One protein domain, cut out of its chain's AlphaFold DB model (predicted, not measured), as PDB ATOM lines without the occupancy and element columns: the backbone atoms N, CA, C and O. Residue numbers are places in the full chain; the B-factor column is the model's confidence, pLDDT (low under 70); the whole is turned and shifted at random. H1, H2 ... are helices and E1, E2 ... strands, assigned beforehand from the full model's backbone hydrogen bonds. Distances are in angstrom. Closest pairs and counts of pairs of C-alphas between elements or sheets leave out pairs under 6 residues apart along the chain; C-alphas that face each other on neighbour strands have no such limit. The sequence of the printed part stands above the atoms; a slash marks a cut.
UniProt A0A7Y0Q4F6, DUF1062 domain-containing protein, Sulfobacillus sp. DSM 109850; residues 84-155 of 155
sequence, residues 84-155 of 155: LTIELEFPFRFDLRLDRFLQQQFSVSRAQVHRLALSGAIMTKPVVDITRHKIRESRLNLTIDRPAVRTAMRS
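This is residues 84 to 155 of the 155 residues of the protein "DUF1062 domain-containing protein" of Sulfobacillus sp. DSM 109850 (UniProt A0A7Y0Q4F6). Picture a narrow sheet of three antiparallel strands, E1, E3 and E2 in that order, forming a wall along one side of a small domain, with two short helices, H2 and H3, toward one end of its length and a third, H1, nearer the middle. H2 and H3 graze the sheet and run nearly side by side in opposite directions, H1 crosses near one end of H2 and is not on the sheet, and the loop of residues 126 to 138 folds back between E2 and E3. The printed part has 72 residues, with three named helices and three named strands in the order E1, H1, H2, E2, E3, H3, and its class is mixed, helices and strands. It is compact, with a radius of gyration of the C-alphas of 11.5 A, yet elongated in outline, spanning 33 by 20 by 17 A.

Begin with the inner strand of the sheet, E3, residues 139 to 145. On one side of it you find E1, residues 84 to 89, antiparallel at 159 degrees between their directions; look at N 86 and O 142, 2.8 A apart, and N 84 and O 144, 2.9 A apart, both within hydrogen-bond range. On the other side is E2, residues 122 to 125, antiparallel at 150 degrees, with N 125 and O 141 at 2.8 A and N 123 and O 143 at 2.9 A, again within hydrogen-bond range. E2 and E3 are a hairpin, and E1 and E2 are the edge strands. Now move outward to H2, residues 110 to 118, which is on the sheet but only grazes it, with its residues 113 to 117; the closest C-alphas of H2 and E2 are those of Leu 116 and Ile 122, 5.6 A apart. H3, residues 146 to 153, is only just on the sheet, with 5 pairs of C-alphas within 10 A, and grazes it with residues 146 to 149. H2 and H3 only just touch, with 3 pairs of C-alphas within 8 A, closest at Gln 112 and Ala 152, 6.5 A; they run opposite ways at a shallow tilt of 22 degrees. H1, residues 98 to 106, touches H2, its closest C-alphas being those of Gln 103 and Arg 110, 6.4 A apart, and the two are about perpendicular at 76 degrees. H1 is close to H3 but not clearly touching, with the C-alphas of Phe 106 and Met 153 at 6.4 A; it is not on the sheet and is apart from E2 and E3. E1, H1 with H2, and E2 form a split strand-helix-strand unit, two strands running the same way with helices between them in the chain and E3 between them in the sheet; its crossover is right-handed. In H1, H2 and H3 every O i to N i+4 pair is within hydrogen-bond range.

Find C-alpha 139 at (35.656, 127.892, 59.022); from there E3 runs 19.9 A to C-alpha 145. E1 starts at C-alpha 84, (24.849, 123.869, 47.383), and covers 16.1 A to C-alpha 89, while E2 covers 10.6 A from C-alpha 122 to C-alpha 125. H1 measures 12.0 A from C-alpha 98 to C-alpha 106, and H2 measures 12.3 A from C-alpha 110 to C-alpha 118. H3 runs 10.4 A from C-alpha 146 to C-alpha 153 at (27.318, 108.431, 45.702).

The two C-alphas farthest apart are those of Phe 92 and Ser 155, 33.5 A; Ser 155 is the chain's last residue. The printed part has no cut. The link E2 to E3, 13 residues, is long; E1 to H1 is short, and H1 to H2, H2 to E2 and E3 to H3 are tight. The mean pLDDT of the printed part is 92.8, and no printed residue of this model is under 70.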
ATOM      1  N   LEU A  84      25.029 123.708  45.939       91.88
ATOM      2  CA  LEU A  84      24.849 123.869  47.383       91.88
ATOM      3  C   LEU A  84      26.132 124.438  47.992       91.88
ATOM      4  O   LEU A  84      27.217 123.923  47.744       91.88
ATOM      5  N   THR A  85      26.006 125.477  48.815       93.69
ATOM      6  CA  THR A  85      27.113 125.971  49.644       93.69
ATOM      7  C   THR A  85      26.844 125.616  51.099       93.69
ATOM      8  O   THR A  85      25.756 125.873  51.606       93.69
ATOM      9  N   ILE A  86      27.837 125.020  51.750       94.44
ATOM     10  CA  ILE A  86      27.811 124.604  53.150       94.44
ATOM     11  C   ILE A  86      28.947 125.331  53.860       94.44
ATOM     12  O   ILE A  86      30.102 125.207  53.456       94.44
ATOM     13  N   GLU A  87      28.641 126.064  54.924       96.06
ATOM     14  CA  GLU A  87      29.673 126.548  55.837       96.06
ATOM     15  C   GLU A  87      30.006 125.431  56.831       96.06
ATOM     16  O   GLU A  87      29.135 124.930  57.541       96.06
ATOM     17  N   LEU A  88      31.264 125.001  56.845       94.50
ATOM     18  CA  LEU A  88      31.791 124.046  57.810       94.50
ATOM     19  C   LEU A  88      32.485 124.826  58.922       94.50
ATOM     20  O   LEU A  88      33.407 125.594  58.640       94.50
ATOM     21  N   GLU A  89      32.074 124.603  60.166       93.94
ATOM     22  CA  GLU A  89      32.720 125.172  61.348       93.94
ATOM     23  C   GLU A  89      33.497 124.099  62.115       93.94
ATOM     24  O   GLU A  89      33.001 123.003  62.376       93.94
ATOM     25  N   PHE A  90      34.724 124.439  62.504       90.69
ATOM     26  CA  PHE A  90      35.630 123.583  63.258       90.69
ATOM     27  C   PHE A  90      35.988 124.307  64.561       90.69
ATOM     28  O   PHE A  90      36.890 125.152  64.564       90.69
ATOM     29  N   PRO A  91      35.278 124.027  65.671       87.44
ATOM     30  CA  PRO A  91      35.474 124.755  66.927       87.44
ATOM     31  C   PRO A  91      36.865 124.522  67.528       87.44
ATOM     32  O   PRO A  91      37.370 125.363  68.269       87.44
ATOM     33  N   PHE A  92      37.509 123.410  67.167       84.19
ATOM     34  CA  PHE A  92      38.837 123.039  67.631       84.19
ATOM     35  C   PHE A  92      39.705 122.564  66.469       84.19
ATOM     36  O   PHE A  92      39.209 122.078  65.452       84.19
ATOM     37  N   ARG A  93      41.023 122.696  66.627       77.75
ATOM     38  CA  ARG A  93      41.992 122.229  65.633       77.75
ATOM     39  C   ARG A  93      42.325 120.770  65.909       77.75
ATOM     40  O   ARG A  93      42.996 120.469  66.885       77.75
ATOM     41  N   PHE A  94      41.922 119.879  65.022       75.50
ATOM     42  CA  PHE A  94      42.336 118.480  65.058       75.50
ATOM     43  C   PHE A  94      42.778 118.037  63.664       75.50
ATOM     44  O   PHE A  94      42.430 118.663  62.665       75.50
ATOM     45  N   ASP A  95      43.622 117.005  63.587       77.62
ATOM     46  CA  ASP A  95      44.326 116.600  62.358       77.62
ATOM     47  C   ASP A  95      43.413 115.836  61.377       77.62
ATOM     48  O   ASP A  95      43.670 114.688  61.005       77.62
ATOM     49  N   LEU A  96      42.309 116.465  60.970       87.31
ATOM     50  CA  LEU A  96      41.338 115.904  60.043       87.31
ATOM     51  C   LEU A  96      41.707 116.267  58.604       87.31
ATOM     52  O   LEU A  96      41.793 117.435  58.222       87.31
ATOM     53  N   ARG A  97      41.906 115.247  57.769       91.38
ATOM     54  CA  ARG A  97      42.080 115.446  56.327       91.38
ATOM     55  C   ARG A  97      40.738 115.719  55.660       91.38
ATOM     56  O   ARG A  97      39.790 114.956  55.851       91.38
ATOM     57  N   LEU A  98      40.690 116.740  54.806       94.12
ATOM     58  CA  LEU A  98      39.467 117.133  54.113       94.12
ATOM     59  C   LEU A  98      38.949 116.028  53.178       94.12
ATOM     60  O   LEU A  98      37.755 115.755  53.160       94.12
ATOM     61  N   ASP A  99      39.824 115.314  52.464       95.25
ATOM     62  CA  ASP A  99      39.391 114.192  51.622       95.25
ATOM     63  C   ASP A  99      38.766 113.043  52.417       95.25
ATOM     64  O   ASP A  99      37.807 112.433  51.957       95.25
ATOM     65  N   ARG A 100      39.300 112.725  53.600       93.19
ATOM     66  CA  ARG A 100      38.730 111.718  54.512       93.19
ATOM     67  C   ARG A 100      37.355 112.157  55.003       93.19
ATOM     68  O   ARG A 100      36.427 111.358  54.937       93.19
ATOM     69  N   PHE A 101      37.227 113.420  55.410       93.81
ATOM     70  CA  PHE A 101      35.949 114.007  55.801       93.81
ATOM     71  C   PHE A 101      34.903 113.860  54.687       93.81
ATOM     72  O   PHE A 101      33.848 113.275  54.911       93.81
ATOM     73  N   LEU A 102      35.220 114.285  53.459       95.19
ATOM     74  CA  LEU A 102      34.284 114.219  52.329       95.19
ATOM     75  C   LEU A 102      33.934 112.782  51.917       95.19
ATOM     76  O   LEU A 102      32.783 112.515  51.585       95.19
ATOM     77  N   GLN A 103      34.890 111.845  51.971       95.62
ATOM     78  CA  GLN A 103      34.613 110.419  51.737       95.62
ATOM     79  C   GLN A 103      33.558 109.892  52.713       95.62
ATOM     80  O   GLN A 103      32.645 109.188  52.296       95.62
ATOM     81  N   GLN A 104      33.666 110.256  53.995       92.75
ATOM     82  CA  GLN A 104      32.719 109.832  55.027       92.75
ATOM     83  C   GLN A 104      31.356 110.514  54.859       92.75
ATOM     84  O   GLN A 104      30.339 109.830  54.874       92.75
ATOM     85  N   GLN A 105      31.327 111.833  54.632       92.75
ATOM     86  CA  GLN A 105      30.065 112.573  54.516       92.75
ATOM     87  C   GLN A 105      29.271 112.219  53.255       92.75
ATOM     88  O   GLN A 105      28.043 112.210  53.281       92.75
ATOM     89  N   PHE A 106      29.953 111.918  52.149       92.50
ATOM     90  CA  PHE A 106      29.297 111.577  50.885       92.50
ATOM     91  C   PHE A 106      29.274 110.073  50.610       92.50
ATOM     92  O   PHE A 106      28.691 109.658  49.621       92.50
ATOM     93  N   SER A 107      29.863 109.236  51.470       93.44
ATOM     94  CA  SER A 107      29.969 107.786  51.238       93.44
ATOM     95  C   SER A 107      30.590 107.440  49.874       93.44
ATOM     96  O   SER A 107      30.113 106.561  49.162       93.44
ATOM     97  N   VAL A 108      31.661 108.145  49.500       95.56
ATOM     98  CA  VAL A 108      32.384 107.949  48.231       95.56
ATOM     99  C   VAL A 108      33.842 107.569  48.480       95.56
ATOM    100  O   VAL A 108      34.418 107.869  49.522       95.56
ATOM    101  N   SER A 109      34.481 106.940  47.497       96.19
ATOM    102  CA  SER A 109      35.910 106.618  47.506       96.19
ATOM    103  C   SER A 109      36.799 107.856  47.354       96.19
ATOM    104  O   SER A 109      36.420 108.883  46.782       96.19
ATOM    105  N   ARG A 110      38.066 107.728  47.764       95.50
ATOM    106  CA  ARG A 110      39.095 108.757  47.547       95.50
ATOM    107  C   ARG A 110      39.248 109.155  46.078       95.50
ATOM    108  O   ARG A 110      39.452 110.329  45.778       95.50
ATOM    109  N   ALA A 111      39.154 108.186  45.166       96.56
ATOM    110  CA  ALA A 111      39.252 108.438  43.732       96.56
ATOM    111  C   ALA A 111      38.070 109.284  43.229       96.56
ATOM    112  O   ALA A 111      38.267 110.187  42.419       96.56
ATOM    113  N   GLN A 112      36.859 109.040  43.743       97.44
ATOM    114  CA  GLN A 112      35.685 109.866  43.448       97.44
ATOM    115  C   GLN A 112      35.846 111.290  43.988       97.44
ATOM    116  O   GLN A 112      35.642 112.222  43.216       97.44
ATOM    117  N   VAL A 113      36.291 111.478  45.241       97.69
ATOM    118  CA  VAL A 113      36.569 112.829  45.783       97.69
ATOM    119  C   VAL A 113      37.569 113.580  44.909       97.69
ATOM    120  O   VAL A 113      37.341 114.736  44.567       97.69
ATOM    121  N   HIS A 114      38.654 112.922  44.497       97.12
ATOM    122  CA  HIS A 114      39.647 113.536  43.617       97.12
ATOM    123  C   HIS A 114      39.050 113.938  42.260       97.12
ATOM    124  O   HIS A 114      39.280 115.057  41.811       97.12
ATOM    125  N   ARG A 115      38.246 113.073  41.624       97.44
ATOM    126  CA  ARG A 115      37.564 113.407  40.360       97.44
ATOM    127  C   ARG A 115      36.605 114.588  40.513       97.44
ATOM    128  O   ARG A 115      36.625 115.471  39.666       97.44
ATOM    129  N   LEU A 116      35.817 114.616  41.589       97.38
ATOM    130  CA  LEU A 116      34.874 115.700  41.879       97.38
ATOM    131  C   LEU A 116      35.593 117.034  42.130       97.38
ATOM    132  O   LEU A 116      35.136 118.076  41.669       97.38
ATOM    133  N   ALA A 117      36.734 117.007  42.820       97.19
ATOM    134  CA  ALA A 117      37.568 118.191  43.010       97.19
ATOM    135  C   ALA A 117      38.162 118.687  41.679       97.19
ATOM    136  O   ALA A 117      38.086 119.873  41.372       97.19
ATOM    137  N   LEU A 118      38.705 117.780  40.855       96.56
ATOM    138  CA  LEU A 118      39.283 118.124  39.550       96.56
ATOM    139  C   LEU A 118      38.253 118.692  38.568       96.56
ATOM    140  O   LEU A 118      38.585 119.577  37.785       96.56
ATOM    141  N   SER A 119      37.016 118.193  38.598       96.06
ATOM    142  CA  SER A 119      35.942 118.684  37.732       96.06
ATOM    143  C   SER A 119      35.301 119.983  38.231       96.06
ATOM    144  O   SER A 119      34.391 120.482  37.578       96.06
ATOM    145  N   GLY A 120      35.709 120.505  39.395       95.81
ATOM    146  CA  GLY A 120      35.076 121.666  40.033       95.81
ATOM    147  C   GLY A 120      33.703 121.376  40.652       95.81
ATOM    148  O   GLY A 120      33.022 122.300  41.086       95.81
ATOM    149  N   ALA A 121      33.302 120.103  40.731       95.88
ATOM    150  CA  ALA A 121      32.051 119.689  41.366       95.88
ATOM    151  C   ALA A 121      32.107 119.795  42.897       95.88
ATOM    152  O   ALA A 121      31.068 119.836  43.548       95.88
ATOM    153  N   ILE A 122      33.307 119.831  43.479       97.12
ATOM    154  CA  ILE A 122      33.532 120.213  44.873       97.12
ATOM    155  C   ILE A 122      34.622 121.280  44.895       97.12
ATOM    156  O   ILE A 122      35.722 121.066  44.390       97.12
ATOM    157  N   MET A 123      34.327 122.410  45.526       97.31
ATOM    158  CA  MET A 123      35.254 123.521  45.709       97.31
ATOM    159  C   MET A 123      35.201 124.025  47.144       97.31
ATOM    160  O   MET A 123      34.217 123.820  47.855       97.31
ATOM    161  N   THR A 124      36.251 124.723  47.566       97.38
ATOM    162  CA  THR A 124      36.311 125.334  48.890       97.38
ATOM    163  C   THR A 124      36.640 126.818  48.820       97.38
ATOM    164  O   THR A 124      37.314 127.282  47.897       97.38
ATOM    165  N   LYS A 125      36.219 127.562  49.842       95.88
ATOM    166  CA  LYS A 125      36.687 128.920  50.117       95.88
ATOM    167  C   LYS A 125      37.137 129.015  51.587       95.88
ATOM    168  O   LYS A 125      36.286 128.872  52.467       95.88
ATOM    169  N   PRO A 126      38.433 129.275  51.864       94.50
ATOM    170  CA  PRO A 126      39.530 129.464  50.900       94.50
ATOM    171  C   PRO A 126      39.787 128.231  50.017       94.50
ATOM    172  O   PRO A 126      39.427 127.110  50.375       94.50
ATOM    173  N   VAL A 127      40.379 128.449  48.841       95.31
ATOM    174  CA  VAL A 127      40.717 127.367  47.902       95.31
ATOM    175  C   VAL A 127      41.900 126.582  48.458       95.31
ATOM    176  O   VAL A 127      42.948 127.163  48.735       95.31
ATOM    177  N   VAL A 128      41.735 125.267  48.607       94.88
ATOM    178  CA  VAL A 128      42.774 124.352  49.103       94.88
ATOM    179  C   VAL A 128      42.856 123.100  48.230       94.88
ATOM    180  O   VAL A 128      41.908 122.756  47.526       94.88
ATOM    181  N   ASP A 129      43.975 122.374  48.297       95.44
ATOM    182  CA  ASP A 129      44.073 121.039  47.696       95.44
ATOM    183  C   ASP A 129      43.272 120.038  48.537       95.44
ATOM    184  O   ASP A 129      43.792 119.452  49.489       95.44
ATOM    185  N   ILE A 130      42.007 119.818  48.172       96.06
ATOM    186  CA  ILE A 130      41.073 118.921  48.872       96.06
ATOM    187  C   ILE A 130      41.698 117.549  49.180       96.06
ATOM    188  O   ILE A 130      41.452 116.982  50.245       96.06
ATOM    189  N   THR A 131      42.546 117.020  48.293       93.25
ATOM    190  CA  THR A 131      43.116 115.669  48.429       93.25
ATOM    191  C   THR A 131      44.299 115.562  49.377       93.25
ATOM    192  O   THR A 131      44.745 114.452  49.693       93.25
ATOM    193  N   ARG A 132      44.849 116.690  49.826       92.19
ATOM    194  CA  ARG A 132      46.017 116.736  50.718       92.19
ATOM    195  C   ARG A 132      45.811 117.644  51.921       92.19
ATOM    196  O   ARG A 132      46.577 117.528  52.876       92.19
ATOM    197  N   HIS A 133      44.789 118.494  51.894       94.06
ATOM    198  CA  HIS A 133      44.540 119.482  52.929       94.06
ATOM    199  C   HIS A 133      44.182 118.822  54.255       94.06
ATOM    200  O   HIS A 133      43.276 117.988  54.346       94.06
ATOM    201  N   LYS A 134      44.912 119.225  55.290       91.00
ATOM    202  CA  LYS A 134      44.551 119.006  56.687       91.00
ATOM    203  C   LYS A 134      43.829 120.265  57.134       91.00
ATOM    204  O   LYS A 134      44.405 121.344  57.008       91.00
ATOM    205  N   ILE A 135      42.604 120.118  57.618       89.06
ATOM    206  CA  ILE A 135      41.770 121.239  58.044       89.06
ATOM    207  C   ILE A 135      42.477 121.951  59.200       89.06
ATOM    208  O   ILE A 135      42.885 121.329  60.179       89.06
ATOM    209  N   ARG A 136      42.686 123.259  59.049       85.94
ATOM    210  CA  ARG A 136      43.353 124.116  60.050       85.94
ATOM    211  C   ARG A 136      42.557 125.377  60.353       85.94
ATOM    212  O   ARG A 136      42.820 126.060  61.344       85.94
ATOM    213  N   GLU A 137      41.634 125.699  59.464       87.75
ATOM    214  CA  GLU A 137      40.732 126.824  59.531       87.75
ATOM    215  C   GLU A 137      39.612 126.536  60.533       87.75
ATOM    216  O   GLU A 137      39.128 125.411  60.621       87.75
ATOM    217  N   SER A 138      39.164 127.561  61.259       89.75
ATOM    218  CA  SER A 138      37.953 127.453  62.081       89.75
ATOM    219  C   SER A 138      36.682 127.421  61.235       89.75
ATOM    220  O   SER A 138      35.638 126.996  61.719       89.75
ATOM    221  N   ARG A 139      36.761 127.883  59.980       93.56
ATOM    222  CA  ARG A 139      35.656 127.892  59.022       93.56
ATOM    223  C   ARG A 139      36.138 127.587  57.612       93.56
ATOM    224  O   ARG A 139      37.168 128.109  57.184       93.56
ATOM    225  N   LEU A 140      35.362 126.798  56.878       95.25
ATOM    226  CA  LEU A 140      35.590 126.485  55.471       95.25
ATOM    227  C   LEU A 140      34.250 126.459  54.743       95.25
ATOM    228  O   LEU A 140      33.361 125.700  55.112       95.25
ATOM    229  N   ASN A 141      34.104 127.241  53.679       96.94
ATOM    230  CA  ASN A 141      32.923 127.135  52.826       96.94
ATOM    231  C   ASN A 141      33.153 126.046  51.783       96.94
ATOM    232  O   ASN A 141      34.120 126.123  51.031       96.94
ATOM    233  N   LEU A 142      32.275 125.052  51.739       97.06
ATOM    234  CA  LEU A 142      32.261 123.960  50.780       97.06
ATOM    235  C   LEU A 142      31.147 124.208  49.765       97.06
ATOM    236  O   LEU A 142      29.972 124.245  50.118       97.06
ATOM    237  N   THR A 143      31.507 124.352  48.500       96.62
ATOM    238  CA  THR A 143      30.559 124.488  47.396       96.62
ATOM    239  C   THR A 143      30.514 123.177  46.624       96.62
ATOM    240  O   THR A 143      31.559 122.675  46.214       96.62
ATOM    241  N   ILE A 144      29.317 122.622  46.434       95.31
ATOM    242  CA  ILE A 144      29.108 121.340  45.762       95.31
ATOM    243  C   ILE A 144      28.107 121.454  44.610       95.31
ATOM    244  O   ILE A 144      27.041 122.053  44.746       95.31
ATOM    245  N   ASP A 145      28.432 120.816  43.494       94.25
ATOM    246  CA  ASP A 145      27.488 120.460  42.440       94.25
ATOM    247  C   ASP A 145      26.725 119.206  42.894       94.25
ATOM    248  O   ASP A 145      27.271 118.095  42.941       94.25
ATOM    249  N   ARG A 146      25.465 119.391  43.305       92.12
ATOM    250  CA  ARG A 146      24.634 118.304  43.837       92.12
ATOM    251  C   ARG A 146      24.463 117.152  42.837       92.12
ATOM    252  O   ARG A 146      24.697 116.015  43.255       92.12
ATOM    253  N   PRO A 147      24.092 117.379  41.560       91.62
ATOM    254  CA  PRO A 147      24.008 116.311  40.563       91.62
ATOM    255  C   PRO A 147      25.285 115.470  40.428       91.62
ATOM    256  O   PRO A 147      25.213 114.234  40.428       91.62
ATOM    257  N   ALA A 148      26.453 116.113  40.351       92.94
ATOM    258  CA  ALA A 148      27.727 115.421  40.183       92.94
ATOM    259  C   ALA A 148      28.088 114.574  41.413       92.94
ATOM    260  O   ALA A 148      28.435 113.396  41.274       92.94
ATOM    261  N   VAL A 149      27.944 115.134  42.620       93.12
ATOM    262  CA  VAL A 149      28.203 114.394  43.864       93.12
ATOM    263  C   VAL A 149      27.208 113.242  44.015       93.12
ATOM    264  O   VAL A 149      27.631 112.107  44.212       93.12
ATOM    265  N   ARG A 150      25.907 113.480  43.806       91.75
ATOM    266  CA  ARG A 150      24.852 112.452  43.870       91.75
ATOM    267  C   ARG A 150      25.114 111.281  42.925       91.75
ATOM    268  O   ARG A 150      24.853 110.135  43.284       91.75
ATOM    269  N   THR A 151      25.636 111.558  41.732       91.75
ATOM    270  CA  THR A 151      26.024 110.518  40.769       91.75
ATOM    271  C   THR A 151      27.166 109.663  41.314       91.75
ATOM    272  O   THR A 151      27.099 108.440  41.236       91.75
ATOM    273  N   ALA A 152      28.174 110.285  41.933       92.69
ATOM    274  CA  ALA A 152      29.285 109.570  42.555       92.69
ATOM    275  C   ALA A 152      28.873 108.753  43.796       92.69
ATOM    276  O   ALA A 152      29.478 107.721  44.052       92.69
ATOM    277  N   MET A 153      27.846 109.174  44.541       91.00
ATOM    278  CA  MET A 153      27.318 108.431  45.702       91.00
ATOM    279  C   MET A 153      26.633 107.111  45.321       91.00
ATOM    280  O   MET A 153      26.475 106.232  46.162       91.00
ATOM    281  N   ARG A 154      26.158 106.990  44.075       86.19
ATOM    282  CA  ARG A 154      25.399 105.826  43.582       86.19
ATOM    283  C   ARG A 154      26.259 104.803  42.836       86.19
ATOM    284  O   ARG A 154      25.739 103.754  42.465       86.19
ATOM    285  N   SER A 155      27.520 105.138  42.562       74.69
ATOM    286  CA  SER A 155      28.473 104.326  41.792       74.69
ATOM    287  C   SER A 155      29.437 103.582  42.698       74.69
ATOM    288  O   SER A 155      29.674 102.388  42.429       74.69
TER     289      SER A 155